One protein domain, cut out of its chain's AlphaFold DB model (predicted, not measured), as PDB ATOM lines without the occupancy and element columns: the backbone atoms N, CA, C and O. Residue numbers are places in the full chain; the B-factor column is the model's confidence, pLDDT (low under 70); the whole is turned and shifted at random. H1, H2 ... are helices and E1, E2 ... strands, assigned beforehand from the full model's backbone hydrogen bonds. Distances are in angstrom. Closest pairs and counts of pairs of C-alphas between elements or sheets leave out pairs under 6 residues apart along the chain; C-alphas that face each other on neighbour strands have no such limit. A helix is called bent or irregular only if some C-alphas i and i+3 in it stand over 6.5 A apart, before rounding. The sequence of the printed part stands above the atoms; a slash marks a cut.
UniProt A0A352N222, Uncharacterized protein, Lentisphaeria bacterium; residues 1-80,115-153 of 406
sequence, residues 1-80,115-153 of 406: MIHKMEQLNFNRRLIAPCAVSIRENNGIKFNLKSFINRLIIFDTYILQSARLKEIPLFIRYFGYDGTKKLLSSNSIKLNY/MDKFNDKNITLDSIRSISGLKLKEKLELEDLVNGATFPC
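AT A GLANCE: This is residues 1 to 80 and 115 to 153 of the 406 residues of an uncharacterized protein of Lentisphaeria bacterium (UniProt A0A352N222). A small sheet of three parallel strands, E1, E4 and E5, has H2 over one face, while beyond its E5 edge sits a cluster of helices made of H5, H4 and H3a and H3b, the two arms of the bent H3. The small hairpin E2 and E3 prolongs the line of E1 past the end of the sheet, and residues 1 to 10 stick out as a tail with H1 in it. The printed part has 119 residues, with five named helices and five named strands in the order H1 E1 E2 E3 H2 E4 H3 E5 H4 H5; the class is mixed, helices and strands. The whole is compact, with a radius of gyration of the C-alphas of 15.2 A and spans of 49 by 33 by 25 A.

IN THESE COORDINATES: In the sheet, E1 is residues 13 to 16, E4 residues 44 to 48, 12.6 A long, and E5 residues 76 to 79. C-alpha 44 is at (147.993, 82.818, 97.639). H2 is residues 32 to 41, 14.3 A. E2 is residues 19 to 22 and E3 residues 27 to 30. H3, residues 54 to 72, was assigned as one helix by its hydrogen bonds but is bent, with C-alphas 61 and 64 9.3 A apart; its arms are H3a, residues 54 to 61, and H3b, residues 64 to 72. H4 is residues 121 to 129, and H5, residues 136 to 149, is 19.9 A long and ends at C-alpha 149, (153.385, 92.389, 95.198). H1 is residues 2 to 7, beginning at C-alpha 2, (161.307, 64.570, 95.972).

HOW THE PARTS SIT: E4 is the inner strand, parallel to E1, with N 46 and O 14 2.7 A apart, and to E5, with N 47 and O 77 2.8 A apart. H2 is on the sheet at a height of 10.0 A, over E4. E4, H3 and E5 form a strand-helix-strand unit, two parallel neighbour strands with a helix between, and its crossover is right-handed. H5 only grazes the sheet with residues 146 to 149; the C-alphas of Lys 77 and Ala 149, 4.9 A apart, are the closest of E5 and H5. H3b touches H5 at a shallow tilt of 26 degrees, the same way, closest at the C-alphas of Leu 71 and Ala 149, 5.8 A. H4 touches H5 at a steep tilt of 54 degrees, through residues 139 to 143 of H5 alone, closest at the C-alphas of Arg 129 and Lys 139, 6.2 A. H4 also touches H3a at a shallow tilt of 11 degrees, closest at the C-alphas of Pro 56 and Ile 128, 6.6 A. E1 runs on into E2 at 7 degrees; the hairpin E2 and E3 is antiparallel, with N 29 and O 20 2.8 A apart. Every O i to N i+4 pair is within hydrogen-bond range in H2, H3a, H3b and H5, against 3 of 5 in H4 and 0 of 2 in H1, where 1 of 3 O i to N i+3 pairs is.

THE WHOLE: The two C-alphas farthest apart, those of His 3 and Gly 133, are 51.4 A apart. Residues 81 to 114 are not printed, and C-alphas 80 and 115 are 8.2 A apart across the cut. Of the links printed whole none is long. Residues 1 to 10 and 116 to 122 stand free. The mean pLDDT of the printed part is 82.1, and residues 1 to 11, 23 to 25, 115 to 124 and 153 are under 70.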
ATOM      1  N   MET A   1     165.478  65.837  95.544       43.88
ATOM      2  CA  MET A   1     164.403  66.834  95.334       43.88
ATOM      3  C   MET A   1     163.080  66.344  95.927       43.88
ATOM      4  O   MET A   1     162.574  66.999  96.823       43.88
ATOM      5  N   ILE A   2     162.603  65.150  95.550       36.56
ATOM      6  CA  ILE A   2     161.307  64.570  95.972       36.56
ATOM      7  C   ILE A   2     161.119  64.491  97.507       36.56
ATOM      8  O   ILE A   2     160.106  64.957  98.011       36.56
ATOM      9  N   HIS A   3     162.113  64.024  98.274       34.41
ATOM     10  CA  HIS A   3     161.995  63.894  99.743       34.41
ATOM     11  C   HIS A   3     161.911  65.229 100.513       34.41
ATOM     12  O   HIS A   3     161.403  65.271 101.626       34.41
ATOM     13  N   LYS A   4     162.376  66.348  99.930       38.12
ATOM     14  CA  LYS A   4     162.235  67.687 100.541       38.12
ATOM     15  C   LYS A   4     160.852  68.304 100.299       38.12
ATOM     16  O   LYS A   4     160.486  69.252 100.983       38.12
ATOM     17  N   MET A   5     160.085  67.771  99.347       40.97
ATOM     18  CA  MET A   5     158.755  68.276  98.994       40.97
ATOM     19  C   MET A   5     157.645  67.730  99.914       40.97
ATOM     20  O   MET A   5     156.540  68.253  99.920       40.97
ATOM     21  N   GLU A   6     157.912  66.725 100.749       38.41
ATOM     22  CA  GLU A   6     156.895  66.146 101.647       38.41
ATOM     23  C   GLU A   6     156.548  67.045 102.854       38.41
ATOM     24  O   GLU A   6     155.527  66.830 103.500       38.41
ATOM     25  N   GLN A   7     157.361  68.070 103.148       37.38
ATOM     26  CA  GLN A   7     157.192  68.953 104.316       37.38
ATOM     27  C   GLN A   7     156.515  70.304 104.008       37.38
ATOM     28  O   GLN A   7     156.216  71.064 104.926       37.38
ATOM     29  N   LEU A   8     156.273  70.625 102.734       45.53
ATOM     30  CA  LEU A   8     155.716  71.912 102.303       45.53
ATOM     31  C   LEU A   8     154.223  71.764 101.982       45.53
ATOM     32  O   LEU A   8     153.813  70.874 101.241       45.53
ATOM     33  N   ASN A   9     153.397  72.662 102.520       53.28
ATOM     34  CA  ASN A   9     151.944  72.673 102.321       53.28
ATOM     35  C   ASN A   9     151.583  73.271 100.939       53.28
ATOM     36  O   ASN A   9     150.945  74.319 100.842       53.28
ATOM     37  N   PHE A  10     152.059  72.634  99.860       60.38
ATOM     38  CA  PHE A  10     151.948  73.105  98.467       60.38
ATOM     39  C   PHE A  10     150.502  73.351  98.013       60.38
ATOM     40  O   PHE A  10     150.264  74.167  97.126       60.38
ATOM     41  N   ASN A  11     149.530  72.691  98.643       65.31
ATOM     42  CA  ASN A  11     148.131  72.647  98.215       65.31
ATOM     43  C   ASN A  11     147.408  73.997  98.315       65.31
ATOM     44  O   ASN A  11     146.321  74.151  97.767       65.31
ATOM     45  N   ARG A  12     147.990  74.970  99.022       79.31
ATOM     46  CA  ARG A  12     147.341  76.255  99.316       79.31
ATOM     47  C   ARG A  12     147.855  77.420  98.482       79.31
ATOM     48  O   ARG A  12     147.315  78.519  98.579       79.31
ATOM     49  N   ARG A  13     148.882  77.207  97.657       88.19
ATOM     50  CA  ARG A  13     149.446  78.238  96.781       88.19
ATOM     51  C   ARG A  13     149.444  77.742  95.345       88.19
ATOM     52  O   ARG A  13     149.792  76.594  95.093       88.19
ATOM     53  N   LEU A  14     149.100  78.620  94.411       89.44
ATOM     54  CA  LEU A  14     149.115  78.326  92.979       89.44
ATOM     55  C   LEU A  14     150.013  79.326  92.262       89.44
ATOM     56  O   LEU A  14     149.867  80.520  92.489       89.44
ATOM     57  N   ILE A  15     150.860  78.860  91.351       88.75
ATOM     58  CA  ILE A  15     151.452  79.662  90.286       88.75
ATOM     59  C   ILE A  15     150.833  79.270  88.942       88.75
ATOM     60  O   ILE A  15     150.879  78.110  88.533       88.75
ATOM     61  N   ALA A  16     150.209  80.234  88.265       87.06
ATOM     62  CA  ALA A  16     149.589  80.014  86.959       87.06
ATOM     63  C   ALA A  16     149.333  81.343  86.224       87.06
ATOM     64  O   ALA A  16     149.251  82.395  86.865       87.06
ATOM     65  N   PRO A  17     149.157  81.325  84.892       87.81
ATOM     66  CA  PRO A  17     148.707  82.488  84.136       87.81
ATOM     67  C   PRO A  17     147.175  82.560  84.125       87.81
ATOM     68  O   PRO A  17     146.512  81.533  83.983       87.81
ATOM     69  N   CYS A  18     146.580  83.754  84.193       88.31
ATOM     70  CA  CYS A  18     145.137  83.953  83.935       88.31
ATOM     71  C   CYS A  18     144.858  84.795  82.684       88.31
ATOM     72  O   CYS A  18     143.724  85.221  82.461       88.31
ATOM     73  N   ALA A  19     145.885  85.044  81.877       85.94
ATOM     74  CA  ALA A  19     145.783  85.805  80.649       85.94
ATOM     75  C   ALA A  19     146.544  85.111  79.518       85.94
ATOM     76  O   ALA A  19     147.576  84.478  79.739       85.94
ATOM     77  N   VAL A  20     146.036  85.258  78.296       81.38
ATOM     78  CA  VAL A  20     146.706  84.806  77.072       81.38
ATOM     79  C   VAL A  20     146.930  86.013  76.172       81.38
ATOM     80  O   VAL A  20     146.021  86.816  75.972       81.38
ATOM     81  N   SER A  21     148.138  86.167  75.630       75.81
ATOM     82  CA  SER A  21     148.436  87.258  74.696       75.81
ATOM     83  C   SER A  21     147.667  87.097  73.385       75.81
ATOM     84  O   SER A  21     147.661  86.021  72.786       75.81
ATOM     85  N   ILE A  22     147.065  88.188  72.915       77.56
ATOM     86  CA  ILE A  22     146.402  88.267  71.613       77.56
ATOM     87  C   ILE A  22     147.432  88.803  70.615       77.56
ATOM     88  O   ILE A  22     147.950  89.909  70.780       77.56
ATOM     89  N   ARG A  23     147.771  88.000  69.599       67.81
ATOM     90  CA  ARG A  23     148.856  88.319  68.651       67.81
ATOM     91  C   ARG A  23     148.561  89.551  67.787       67.81
ATOM     92  O   ARG A  23     149.496  90.252  67.428       67.81
ATOM     93  N   GLU A  24     147.293  89.815  67.485       68.44
ATOM     94  CA  GLU A  24     146.876  90.826  66.502       68.44
ATOM     95  C   GLU A  24     147.005  92.272  66.999       68.44
ATOM     96  O   GLU A  24     147.338  93.157  66.220       68.44
ATOM     97  N   ASN A  25     146.779  92.527  68.290       67.94
ATOM     98  CA  ASN A  25     146.707  93.889  68.833       67.94
ATOM     99  C   ASN A  25     147.630  94.130  70.032       67.94
ATOM    100  O   ASN A  25     147.467  95.115  70.748       67.94
ATOM    101  N   ASN A  26     148.576  93.219  70.291       70.75
ATOM    102  CA  ASN A  26     149.427  93.265  71.481       70.75
ATOM    103  C   ASN A  26     148.604  93.360  72.792       70.75
ATOM    104  O   ASN A  26     149.099  93.844  73.808       70.75
ATOM    105  N   GLY A  27     147.347  92.909  72.788       79.12
ATOM    106  CA  GLY A  27     146.461  92.865  73.947       79.12
ATOM    107  C   GLY A  27     146.565  91.547  74.712       79.12
ATOM    108  O   GLY A  27     147.374  90.669  74.390       79.12
ATOM    109  N   ILE A  28     145.728  91.396  75.735       86.94
ATOM    110  CA  ILE A  28     145.562  90.133  76.460       86.94
ATOM    111  C   ILE A  28     144.083  89.759  76.545       86.94
ATOM    112  O   ILE A  28     143.226  90.622  76.724       86.94
ATOM    113  N   LYS A  29     143.791  88.461  76.448       88.44
ATOM    114  CA  LYS A  29     142.505  87.887  76.837       88.44
ATOM    115  C   LYS A  29     142.620  87.445  78.289       88.44
ATOM    116  O   LYS A  29     143.306  86.465  78.577       88.44
ATOM    117  N   PHE A  30     141.990  88.186  79.191       89.56
ATOM    118  CA  PHE A  30     142.013  87.922  80.626       89.56
ATOM    119  C   PHE A  30     140.804  87.085  81.041       89.56
ATOM    120  O   PHE A  30     139.669  87.430  80.726       89.56
ATOM    121  N   ASN A  31     141.040  85.981  81.747       89.81
ATOM    122  CA  ASN A  31     139.977  85.119  82.249       89.81
ATOM    123  C   ASN A  31     139.612  85.518  83.685       89.81
ATOM    124  O   ASN A  31     140.190  85.017  84.652       89.81
ATOM    125  N   LEU A  32     138.635  86.419  83.809       91.06
ATOM    126  CA  LEU A  32     138.174  86.942  85.093       91.06
ATOM    127  C   LEU A  32     137.548  85.859  85.982       91.06
ATOM    128  O   LEU A  32     137.861  85.806  87.168       91.06
ATOM    129  N   LYS A  33     136.747  84.943  85.421       89.44
ATOM    130  CA  LYS A  33     136.174  83.805  86.167       89.44
ATOM    131  C   LYS A  33     137.274  82.955  86.808       89.44
ATOM    132  O   LYS A  33     137.253  82.720  88.012       89.44
ATOM    133  N   SER A  34     138.274  82.546  86.025       88.81
ATOM    134  CA  SER A  34     139.417  81.768  86.525       88.81
ATOM    135  C   SER A  34     140.213  82.545  87.573       88.81
ATOM    136  O   SER A  34     140.580  81.982  88.602       88.81
ATOM    137  N   PHE A  35     140.428  83.846  87.363       92.88
ATOM    138  CA  PHE A  35     141.108  84.706  88.327       92.88
ATOM    139  C   PHE A  35     140.400  84.736  89.691       92.88
ATOM    140  O   PHE A  35     141.026  84.483  90.719       92.88
ATOM    141  N   ILE A  36     139.088  84.988  89.698       93.31
ATOM    142  CA  ILE A  36     138.265  85.028  90.912       93.31
ATOM    143  C   ILE A  36     138.237  83.663  91.602       93.31
ATOM    144  O   ILE A  36     138.478  83.577  92.807       93.31
ATOM    145  N   ASN A  37     138.033  82.591  90.836       91.00
ATOM    146  CA  ASN A  37     138.015  81.231  91.363       91.00
ATOM    147  C   ASN A  37     139.353  80.850  92.002       91.00
ATOM    148  O   ASN A  37     139.361  80.309  93.104       91.00
ATOM    149  N   ARG A  38     140.484  81.195  91.376       92.00
ATOM    150  CA  ARG A  38     141.828  80.952  91.927       92.00
ATOM    151  C   ARG A  38     142.087  81.718  93.209       92.00
ATOM    152  O   ARG A  38     142.652  81.148  94.138       92.00
ATOM    153  N   LEU A  39     141.647  82.976  93.286       94.06
ATOM    154  CA  LEU A  39     141.686  83.706  94.546       94.06
ATOM    155  C   LEU A  39     140.862  82.963  95.601       94.06
ATOM    156  O   LEU A  39     141.340  82.781  96.711       94.06
ATOM    157  N   ILE A  40     139.664  82.478  95.279       92.38
ATOM    158  CA  ILE A  40     138.816  81.767  96.243       92.38
ATOM    159  C   ILE A  40     139.444  80.465  96.733       92.38
ATOM    160  O   ILE A  40     139.362  80.220  97.930       92.38
ATOM    161  N   ILE A  41     140.034  79.642  95.862       89.06
ATOM    162  CA  ILE A  41     140.490  78.285  96.221       89.06
ATOM    163  C   ILE A  41     141.909  78.231  96.799       89.06
ATOM    164  O   ILE A  41     142.223  77.289  97.523       89.06
ATOM    165  N   PHE A  42     142.756  79.227  96.519       89.81
ATOM    166  CA  PHE A  42     144.134  79.278  97.010       89.81
ATOM    167  C   PHE A  42     144.327  80.416  98.013       89.81
ATOM    168  O   PHE A  42     143.835  81.530  97.824       89.81
ATOM    169  N   ASP A  43     145.104  80.162  99.065       89.88
ATOM    170  CA  ASP A  43     145.483  81.177 100.053       89.88
ATOM    171  C   ASP A  43     146.335  82.276  99.401       89.88
ATOM    172  O   ASP A  43     146.128  83.463  99.667       89.88
ATOM    173  N   THR A  44     147.225  81.889  98.479       92.50
ATOM    174  CA  THR A  44     147.993  82.818  97.639       92.50
ATOM    175  C   THR A  44     148.004  82.358  96.186       92.50
ATOM    176  O   THR A  44     148.470  81.262  95.870       92.50
ATOM    177  N   TYR A  45     147.571  83.241  95.291       93.75
ATOM    178  CA  TYR A  45     147.693  83.074  93.851       93.75
ATOM    179  C   TYR A  45     148.870  83.895  93.307       93.75
ATOM    180  O   TYR A  45     148.903  85.118  93.396       93.75
ATOM    181  N   ILE A  46     149.857  83.218  92.740       93.44
ATOM    182  CA  ILE A  46     151.026  83.798  92.089       93.44
ATOM    183  C   ILE A  46     150.710  83.894  90.601       93.44
ATOM    184  O   ILE A  46     150.774  82.913  89.856       93.44
ATOM    185  N   LEU A  47     150.333  85.088  90.172       92.31
ATOM    186  CA  LEU A  47     149.983  85.360  88.794       92.31
ATOM    187  C   LEU A  47     151.247  85.403  87.933       92.31
ATOM    188  O   LEU A  47     152.060  86.319  88.071       92.31
ATOM    189  N   GLN A  48     151.376  84.447  87.009       88.94
ATOM    190  CA  GLN A  48     152.320  84.550  85.893       88.94
ATOM    191  C   GLN A  48     151.810  85.632  84.936       88.94
ATOM    192  O   GLN A  48     150.902  85.392  84.139       88.94
ATOM    193  N   SER A  49     152.340  86.842  85.087       87.81
ATOM    194  CA  SER A  49     151.823  88.046  84.443       87.81
ATOM    195  C   SER A  49     152.305  88.183  83.000       87.81
ATOM    196  O   SER A  49     153.481  88.008  82.680       87.81
ATOM    197  N   ALA A  50     151.394  88.594  82.125       84.94
ATOM    198  CA  ALA A  50     151.645  88.969  80.746       84.94
ATOM    199  C   ALA A  50     152.095  90.439  80.648       84.94
ATOM    200  O   ALA A  50     151.435  91.267  80.015       84.94
ATOM    201  N   ARG A  51     153.258  90.755  81.236       81.69
ATOM    202  CA  ARG A  51     153.871  92.105  81.251       81.69
ATOM    203  C   ARG A  51     153.021  93.162  81.959       81.69
ATOM    204  O   ARG A  51     152.872  94.273  81.457       81.69
ATOM    205  N   LEU A  52     152.419  92.789  83.084       89.06
ATOM    206  CA  LEU A  52     151.559  93.643  83.908       89.06
ATOM    207  C   LEU A  52     150.332  94.209  83.174       89.06
ATOM    208  O   LEU A  52     149.623  95.061  83.707       89.06
ATOM    209  N   LYS A  53     150.005  93.690  81.983       89.56
ATOM    210  CA  LYS A  53     148.813  94.090  81.219       89.56
ATOM    211  C   LYS A  53     147.508  93.725  81.927       89.56
ATOM    212  O   LYS A  53     146.449  94.212  81.542       89.56
ATOM    213  N   GLU A  54     147.573  92.900  82.968       92.44
ATOM    214  CA  GLU A  54     146.454  92.636  83.866       92.44
ATOM    215  C   GLU A  54     146.124  93.829  84.773       92.44
ATOM    216  O   GLU A  54     144.965  93.991  85.138       92.44
ATOM    217  N   ILE A  55     147.089  94.697  85.106       94.25
ATOM    218  CA  ILE A  55     146.875  95.806  86.052       94.25
ATOM    219  C   ILE A  55     145.814  96.803  85.550       94.25
ATOM    220  O   ILE A  55     144.886  97.093  86.308       94.25
ATOM    221  N   PRO A  56     145.836  97.274  84.283       93.19
ATOM    222  CA  PRO A  56     144.738  98.082  83.745       93.19
ATOM    223  C   PRO A  56     143.373  97.384  83.817       93.19
ATOM    224  O   PRO A  56     142.351  98.032  84.042       93.19
ATOM    225  N   LEU A  57     143.339  96.057  83.660       92.94
ATOM    226  CA  LEU A  57     142.103  95.282  83.762       92.94
ATOM    227  C   LEU A  57     141.624  95.174  85.210       92.94
ATOM    228  O   LEU A  57     140.424  95.266  85.447       92.94
ATOM    229  N   PHE A  58     142.526  95.055  86.186       95.00
ATOM    230  CA  PHE A  58     142.159  95.119  87.601       95.00
ATOM    231  C   PHE A  58     141.502  96.457  87.936       95.00
ATOM    232  O   PHE A  58     140.443  96.468  88.554       95.00
ATOM    233  N   ILE A  59     142.053  97.571  87.443       94.75
ATOM    234  CA  ILE A  59     141.439  98.893  87.619       94.75
ATOM    235  C   ILE A  59     140.055  98.940  86.968       94.75
ATOM    236  O   ILE A  59     139.110  99.431  87.584       94.75
ATOM    237  N   ARG A  60     139.906  98.389  85.758       91.88
ATOM    238  CA  ARG A  60     138.612  98.322  85.062       91.88
ATOM    239  C   ARG A  60     137.566  97.512  85.838       91.88
ATOM    240  O   ARG A  60     136.430  97.960  85.938       91.88
ATOM    241  N   TYR A  61     137.924  96.339  86.361       92.81
ATOM    242  CA  TYR A  61     136.973  95.433  87.017       92.81
ATOM    243  C   TYR A  61     136.723  95.760  88.493       92.81
ATOM    244  O   TYR A  61     135.616  95.558  88.987       92.81
ATOM    245  N   PHE A  62     137.736  96.257  89.206       93.69
ATOM    246  CA  PHE A  62     137.714  96.410  90.664       93.69
ATOM    247  C   PHE A  62     137.831  97.865  91.132       93.69
ATOM    248  O   PHE A  62     137.689  98.144  92.325       93.69
ATOM    249  N   GLY A  63     138.101  98.798  90.218       93.56
ATOM    250  CA  GLY A  63     138.439 100.178  90.546       93.56
ATOM    251  C   GLY A  63     139.844 100.326  91.135       93.56
ATOM    252  O   GLY A  63     140.545  99.348  91.420       93.56
ATOM    253  N   TYR A  64     140.253 101.581  91.336       95.38
ATOM    254  CA  TYR A  64     141.554 101.928  91.915       95.38
ATOM    255  C   TYR A  64     141.730 101.361  93.328       95.38
ATOM    256  O   TYR A  64     142.646 100.574  93.572       95.38
ATOM    257  N   ASP A  65     140.799 101.666  94.235       95.56
ATOM    258  CA  ASP A  65     140.878 101.229  95.635       95.56
ATOM    259  C   ASP A  65     140.808  99.707  95.787       95.56
ATOM    260  O   ASP A  65     141.512  99.120  96.613       95.56
ATOM    261  N   GLY A  66     139.983  99.049  94.966       95.69
ATOM    262  CA  GLY A  66     139.891  97.595  94.936       95.69
ATOM    263  C   GLY A  66     141.201  96.954  94.481       95.69
ATOM    264  O   GLY A  66     141.692  96.026  95.125       95.69
ATOM    265  N   THR A  67     141.812  97.494  93.425       96.88
ATOM    266  CA  THR A  67     143.118  97.038  92.925       96.88
ATOM    267  C   THR A  67     144.216  97.248  93.960       96.88
ATOM    268  O   THR A  67     145.005  96.336  94.207       96.88
ATOM    269  N   LYS A  68     144.232  98.400  94.637       97.19
ATOM    270  CA  LYS A  68     145.175  98.675  95.724       97.19
ATOM    271  C   LYS A  68     145.046  97.660  96.856       97.19
ATOM    272  O   LYS A  68     146.053  97.083  97.269       97.19
ATOM    273  N   LYS A  69     143.827  97.403  97.341       96.69
ATOM    274  CA  LYS A  69     143.581  96.398  98.391       96.69
ATOM    275  C   LYS A  69     143.999  94.999  97.955       96.69
ATOM    276  O   LYS A  69     144.592  94.273  98.746       96.69
ATOM    277  N   LEU A  70     143.732  94.638  96.702       97.12
ATOM    278  CA  LEU A  70     144.139  93.362  96.129       97.12
ATOM    279  C   LEU A  70     145.668  93.213  96.116       97.12
ATOM    280  O   LEU A  70     146.167  92.251  96.696       97.12
ATOM    281  N   LEU A  71     146.403  94.170  95.541       96.38
ATOM    282  CA  LEU A  71     147.873  94.142  95.461       96.38
ATOM    283  C   LEU A  71     148.554  94.234  96.834       96.38
ATOM    284  O   LEU A  71     149.601  93.631  97.045       96.38
ATOM    285  N   SER A  72     147.937  94.945  97.781       95.56
ATOM    286  CA  SER A  72     148.420  95.031  99.168       95.56
ATOM    287  C   SER A  72     148.142  93.758  99.974       95.56
ATOM    288  O   SER A  72     148.668  93.591 101.073       95.56
ATOM    289  N   SER A  73     147.282  92.868  99.473       93.62
ATOM    290  CA  SER A  73     146.945  91.626 100.164       93.62
ATOM    291  C   SER A  73     147.980  90.532  99.891       93.62
ATOM    292  O   SER A  73     148.628  90.500  98.851       93.62
ATOM    293  N   ASN A  74     148.073  89.546 100.786       90.62
ATOM    294  CA  ASN A  74     148.860  88.326 100.538       90.62
ATOM    295  C   ASN A  74     148.123  87.291  99.664       90.62
ATOM    296  O   ASN A  74     148.587  86.166  99.487       90.62
ATOM    297  N   SER A  75     146.969  87.677  99.118       93.00
ATOM    298  CA  SER A  75     146.099  86.836  98.291       93.00
ATOM    299  C   SER A  75     146.621  86.678  96.874       93.00
ATOM    300  O   SER A  75     146.382  85.648  96.248       93.00
ATOM    301  N   ILE A  76     147.316  87.699  96.376       95.00
ATOM    302  CA  ILE A  76     147.944  87.701  95.064       95.00
ATOM    303  C   ILE A  76     149.408  88.101  95.191       95.00
ATOM    304  O   ILE A  76     149.770  88.966  95.986       95.00
ATOM    305  N   LYS A  77     150.249  87.469  94.382       94.69
ATOM    306  CA  LYS A  77     151.611  87.915  94.104       94.69
ATOM    307  C   LYS A  77     151.848  87.868  92.602       94.69
ATOM    308  O   LYS A  77     151.164  87.134  91.894       94.69
ATOM    309  N   LEU A  78     152.793  88.654  92.111       91.94
ATOM    310  CA  LEU A  78     153.081  88.774  90.685       91.94
ATOM    311  C   LEU A  78     154.413  88.096  90.365       91.94
ATOM    312  O   LEU A  78     155.397  88.288  91.072       91.94
ATOM    313  N   ASN A  79     154.446  87.315  89.291       88.19
ATOM    314  CA  ASN A  79     155.677  86.848  88.668       88.19
ATOM    315  C   ASN A  79     155.647  87.244  87.190       88.19
ATOM    316  O   ASN A  79     154.849  86.705  86.425       88.19
ATOM    317  N   TYR A  80     156.498  88.183  86.788       81.50
ATOM    318  CA  TYR A  80     156.656  88.577  85.386       81.50
ATOM    319  C   TYR A  80     158.028  88.188  84.815       81.50
ATOM    320  O   TYR A  80     158.274  88.395  83.633       81.50
ATOM    321  N   MET A 115     161.121  87.106  78.423       62.56
ATOM    322  CA  MET A 115     160.934  88.549  78.384       62.56
ATOM    323  C   MET A 115     162.231  89.365  78.179       62.56
ATOM    324  O   MET A 115     162.148  90.589  78.159       62.56
ATOM    325  N   ASP A 116     163.399  88.746  77.940       45.94
ATOM    326  CA  ASP A 116     164.708  89.445  77.903       45.94
ATOM    327  C   ASP A 116     164.942  90.375  76.703       45.94
ATOM    328  O   ASP A 116     165.870  91.180  76.708       45.94
ATOM    329  N   LYS A 117     164.109  90.322  75.652       43.44
ATOM    330  CA  LYS A 117     164.269  91.258  74.519       43.44
ATOM    331  C   LYS A 117     163.973  92.718  74.884       43.44
ATOM    332  O   LYS A 117     164.268  93.599  74.085       43.44
ATOM    333  N   PHE A 118     163.415  92.974  76.066       42.31
ATOM    334  CA  PHE A 118     163.099  94.307  76.568       42.31
ATOM    335  C   PHE A 118     163.421  94.352  78.059       42.31
ATOM    336  O   PHE A 118     162.527  94.352  78.899       42.31
ATOM    337  N   ASN A 119     164.711  94.339  78.386       39.72
ATOM    338  CA  ASN A 119     165.220  94.340  79.759       39.72
ATOM    339  C   ASN A 119     164.995  95.676  80.500       39.72
ATOM    340  O   ASN A 119     165.758  96.050  81.387       39.72
ATOM    341  N   ASP A 120     163.959  96.423  80.129       52.50
ATOM    342  CA  ASP A 120     163.661  97.709  80.719       52.50
ATOM    343  C   ASP A 120     162.485  97.539  81.683       52.50
ATOM    344  O   ASP A 120     161.335  97.339  81.276       52.50
ATOM    345  N   LYS A 121     162.767  97.624  82.990       58.94
ATOM    346  CA  LYS A 121     161.723  97.751  84.023       58.94
ATOM    347  C   LYS A 121     160.709  98.839  83.641       58.94
ATOM    348  O   LYS A 121     159.524  98.681  83.927       58.94
ATOM    349  N   ASN A 122     161.150  99.878  82.924       54.84
ATOM    350  CA  ASN A 122     160.281 100.924  82.394       54.84
ATOM    351  C   ASN A 122     159.213 100.385  81.430       54.84
ATOM    352  O   ASN A 122     158.043 100.695  81.620       54.84
ATOM    353  N   ILE A 123     159.566  99.494  80.496       59.44
ATOM    354  CA  ILE A 123     158.622  98.930  79.509       59.44
ATOM    355  C   ILE A 123     157.534  98.082  80.180       59.44
ATOM    356  O   ILE A 123     156.404  97.992  79.700       59.44
ATOM    357  N   THR A 124     157.850  97.449  81.310       68.25
ATOM    358  CA  THR A 124     156.870  96.624  82.034       68.25
ATOM    359  C   THR A 124     155.860  97.509  82.784       68.25
ATOM    360  O   THR A 124     154.662  97.212  82.790       68.25
ATOM    361  N   LEU A 125     156.315  98.640  83.342       80.25
ATOM    362  CA  LEU A 125     155.466  99.618  84.038       80.25
ATOM    363  C   LEU A 125     154.715 100.563  83.087       80.25
ATOM    364  O   LEU A 125     153.746 101.194  83.508       80.25
ATOM    365  N   ASP A 126     155.069 100.619  81.799       82.44
ATOM    366  CA  ASP A 126     154.344 101.415  80.797       82.44
ATOM    367  C   ASP A 126     152.849 101.080  80.751       82.44
ATOM    368  O   ASP A 126     152.007 101.964  80.578       82.44
ATOM    369  N   SER A 127     152.495  99.814  80.989       84.31
ATOM    370  CA  SER A 127     151.097  99.391  81.099       84.31
ATOM    371  C   SER A 127     150.347 100.141  82.209       84.31
ATOM    372  O   SER A 127     149.205 100.536  81.997       84.31
ATOM    373  N   ILE A 128     151.002 100.435  83.336       87.88
ATOM    374  CA  ILE A 128     150.459 101.215  84.459       87.88
ATOM    375  C   ILE A 128     150.449 102.709  84.118       87.88
ATOM    376  O   ILE A 128     149.449 103.402  84.318       87.88
ATOM    377  N   ARG A 129     151.543 103.214  83.537       87.12
ATOM    378  CA  ARG A 129     151.683 104.630  83.154       87.12
ATOM    379  C   ARG A 129     150.654 105.054  82.110       87.12
ATOM    380  O   ARG A 129     150.171 106.187  82.153       87.12
ATOM    381  N   SER A 130     150.277 104.137  81.221       87.06
ATOM    382  CA  SER A 130     149.284 104.346  80.162       87.06
ATOM    383  C   SER A 130     147.825 104.336  80.632       87.06
ATOM    384  O   SER A 130     146.938 104.634  79.835       87.06
ATOM    385  N   ILE A 131     147.540 104.035  81.909       90.44
ATOM    386  CA  ILE A 131     146.158 103.980  82.404       90.44
ATOM    387  C   ILE A 131     145.540 105.385  82.363       90.44
ATOM    388  O   ILE A 131     145.989 106.312  83.047       90.44
ATOM    389  N   SER A 132     144.497 105.540  81.549       88.31
ATOM    390  CA  SER A 132     143.707 106.767  81.456       88.31
ATOM    391  C   SER A 132     142.862 106.976  82.715       88.31
ATOM    392  O   SER A 132     142.338 106.024  83.284       88.31
ATOM    393  N   GLY A 133     142.704 108.232  83.141       89.69
ATOM    394  CA  GLY A 133     141.850 108.604  84.277       89.69
ATOM    395  C   GLY A 133     142.521 108.577  85.655       89.69
ATOM    396  O   GLY A 133     141.953 109.128  86.590       89.69
ATOM    397  N   LEU A 134     143.731 108.020  85.781       93.56
ATOM    398  CA  LEU A 134     144.519 108.085  87.019       93.56
ATOM    399  C   LEU A 134     145.474 109.285  87.025       93.56
ATOM    400  O   LEU A 134     146.135 109.584  86.024       93.56
ATOM    401  N   LYS A 135     145.591 109.941  88.179       94.50
ATOM    402  CA  LYS A 135     146.565 111.006  88.443       94.50
ATOM    403  C   LYS A 135     147.976 110.426  88.555       94.50
ATOM    404  O   LYS A 135     148.161 109.259  88.889       94.50
ATOM    405  N   LEU A 136     148.998 111.262  88.362       93.12
ATOM    406  CA  LEU A 136     150.401 110.838  88.477       93.12
ATOM    407  C   LEU A 136     150.710 110.184  89.835       93.12
ATOM    408  O   LEU A 136     151.334 109.132  89.877       93.12
ATOM    409  N   LYS A 137     150.220 110.770  90.936       94.94
ATOM    410  CA  LYS A 137     150.401 110.219  92.288       94.94
ATOM    411  C   LYS A 137     149.823 108.805  92.423       94.94
ATOM    412  O   LYS A 137     150.450 107.955  93.037       94.94
ATOM    413  N   GLU A 138     148.656 108.565  91.832       95.56
ATOM    414  CA  GLU A 138     147.982 107.260  91.855       95.56
ATOM    415  C   GLU A 138     148.743 106.224  91.020       95.56
ATOM    416  O   GLU A 138     148.873 105.069  91.411       95.56
ATOM    417  N   LYS A 139     149.310 106.642  89.882       94.50
ATOM    418  CA  LYS A 139     150.161 105.779  89.054       94.50
ATOM    419  C   LYS A 139     151.433 105.367  89.791       94.50
ATOM    420  O   LYS A 139     151.750 104.185  89.801       94.50
ATOM    421  N   LEU A 140     152.117 106.313  90.437       93.62
ATOM    422  CA  LEU A 140     153.326 106.031  91.221       93.62
ATOM    423  C   LEU A 140     153.031 105.092  92.397       93.62
ATOM    424  O   LEU A 140     153.746 104.116  92.598       93.62
ATOM    425  N   GLU A 141     151.933 105.324  93.117       95.62
ATOM    426  CA  GLU A 141     151.500 104.426  94.192       95.62
ATOM    427  C   GLU A 141     151.193 103.008  93.673       95.62
ATOM    428  O   GLU A 141     151.550 102.023  94.319       95.62
ATOM    429  N   LEU A 142     150.574 102.871  92.494       95.06
ATOM    430  CA  LEU A 142     150.371 101.559  91.870       95.06
ATOM    431  C   LEU A 142     151.680 100.884  91.467       95.06
ATOM    432  O   LEU A 142     151.789  99.673  91.640       95.06
ATOM    433  N   GLU A 143     152.655 101.628  90.937       93.25
ATOM    434  CA  GLU A 143     153.982 101.079  90.629       93.25
ATOM    435  C   GLU A 143     154.628 100.500  91.899       93.25
ATOM    436  O   GLU A 143     155.090  99.356  91.883       93.25
ATOM    437  N   ASP A 144     154.570 101.222  93.021       93.25
ATOM    438  CA  ASP A 144     155.088 100.753  94.313       93.25
ATOM    439  C   ASP A 144     154.359  99.499  94.816       93.25
ATOM    440  O   ASP A 144     154.992  98.539  95.262       93.25
ATOM    441  N   LEU A 145     153.030  99.458  94.697       95.06
ATOM    442  CA  LEU A 145     152.225  98.297  95.084       95.06
ATOM    443  C   LEU A 145     152.507  97.073  94.212       95.06
ATOM    444  O   LEU A 145     152.589  95.957  94.723       95.06
ATOM    445  N   VAL A 146     152.677  97.264  92.903       93.00
ATOM    446  CA  VAL A 146     153.058  96.193  91.978       93.00
ATOM    447  C   VAL A 146     154.448  95.668  92.317       93.00
ATOM    448  O   VAL A 146     154.631  94.452  92.398       93.00
ATOM    449  N   ASN A 147     155.405  96.555  92.589       90.06
ATOM    450  CA  ASN A 147     156.742  96.165  93.031       90.06
ATOM    451  C   ASN A 147     156.687  95.382  94.355       90.06
ATOM    452  O   ASN A 147     157.302  94.324  94.463       90.06
ATOM    453  N   GLY A 148     155.889  95.828  95.331       90.94
ATOM    454  CA  GLY A 148     155.696  95.130  96.611       90.94
ATOM    455  C   GLY A 148     154.941  93.795  96.504       90.94
ATOM    456  O   GLY A 148     155.139  92.890  97.322       90.94
ATOM    457  N   ALA A 149     154.088  93.636  95.490       92.38
ATOM    458  CA  ALA A 149     153.385  92.389  95.198       92.38
ATOM    459  C   ALA A 149     154.221  91.404  94.360       92.38
ATOM    460  O   ALA A 149     153.846  90.235  94.239       92.38
ATOM    461  N   THR A 150     155.333  91.848  93.777       89.38
ATOM    462  CA  THR A 150     156.171  91.036  92.891       89.38
ATOM    463  C   THR A 150     157.057  90.078  93.685       89.38
ATOM    464  O   THR A 150     157.699  90.458  94.662       89.38
ATOM    465  N   PHE A 151     157.106  88.812  93.265       81.62
ATOM    466  CA  PHE A 151     158.075  87.858  93.795       81.62
ATOM    467  C   PHE A 151     159.487  88.221  93.323       81.62
ATOM    468  O   PHE A 151     159.669  88.492  92.137       81.62
ATOM    469  N   PRO A 152     160.502  88.182  94.205       75.38
ATOM    470  CA  PRO A 152     161.873  88.452  93.798       75.38
ATOM    471  C   PRO A 152     162.312  87.496  92.685       75.38
ATOM    472  O   PRO A 152     161.969  86.313  92.682       75.38
ATOM    473  N   CYS A 153     163.092  88.014  91.745       68.62
ATOM    474  CA  CYS A 153     163.753  87.209  90.731       68.62
ATOM    475  C   CYS A 153     165.035  86.613  91.321       68.62
ATOM    476  O   CYS A 153     165.814  87.335  91.944       68.62
TER     477      CYS A 153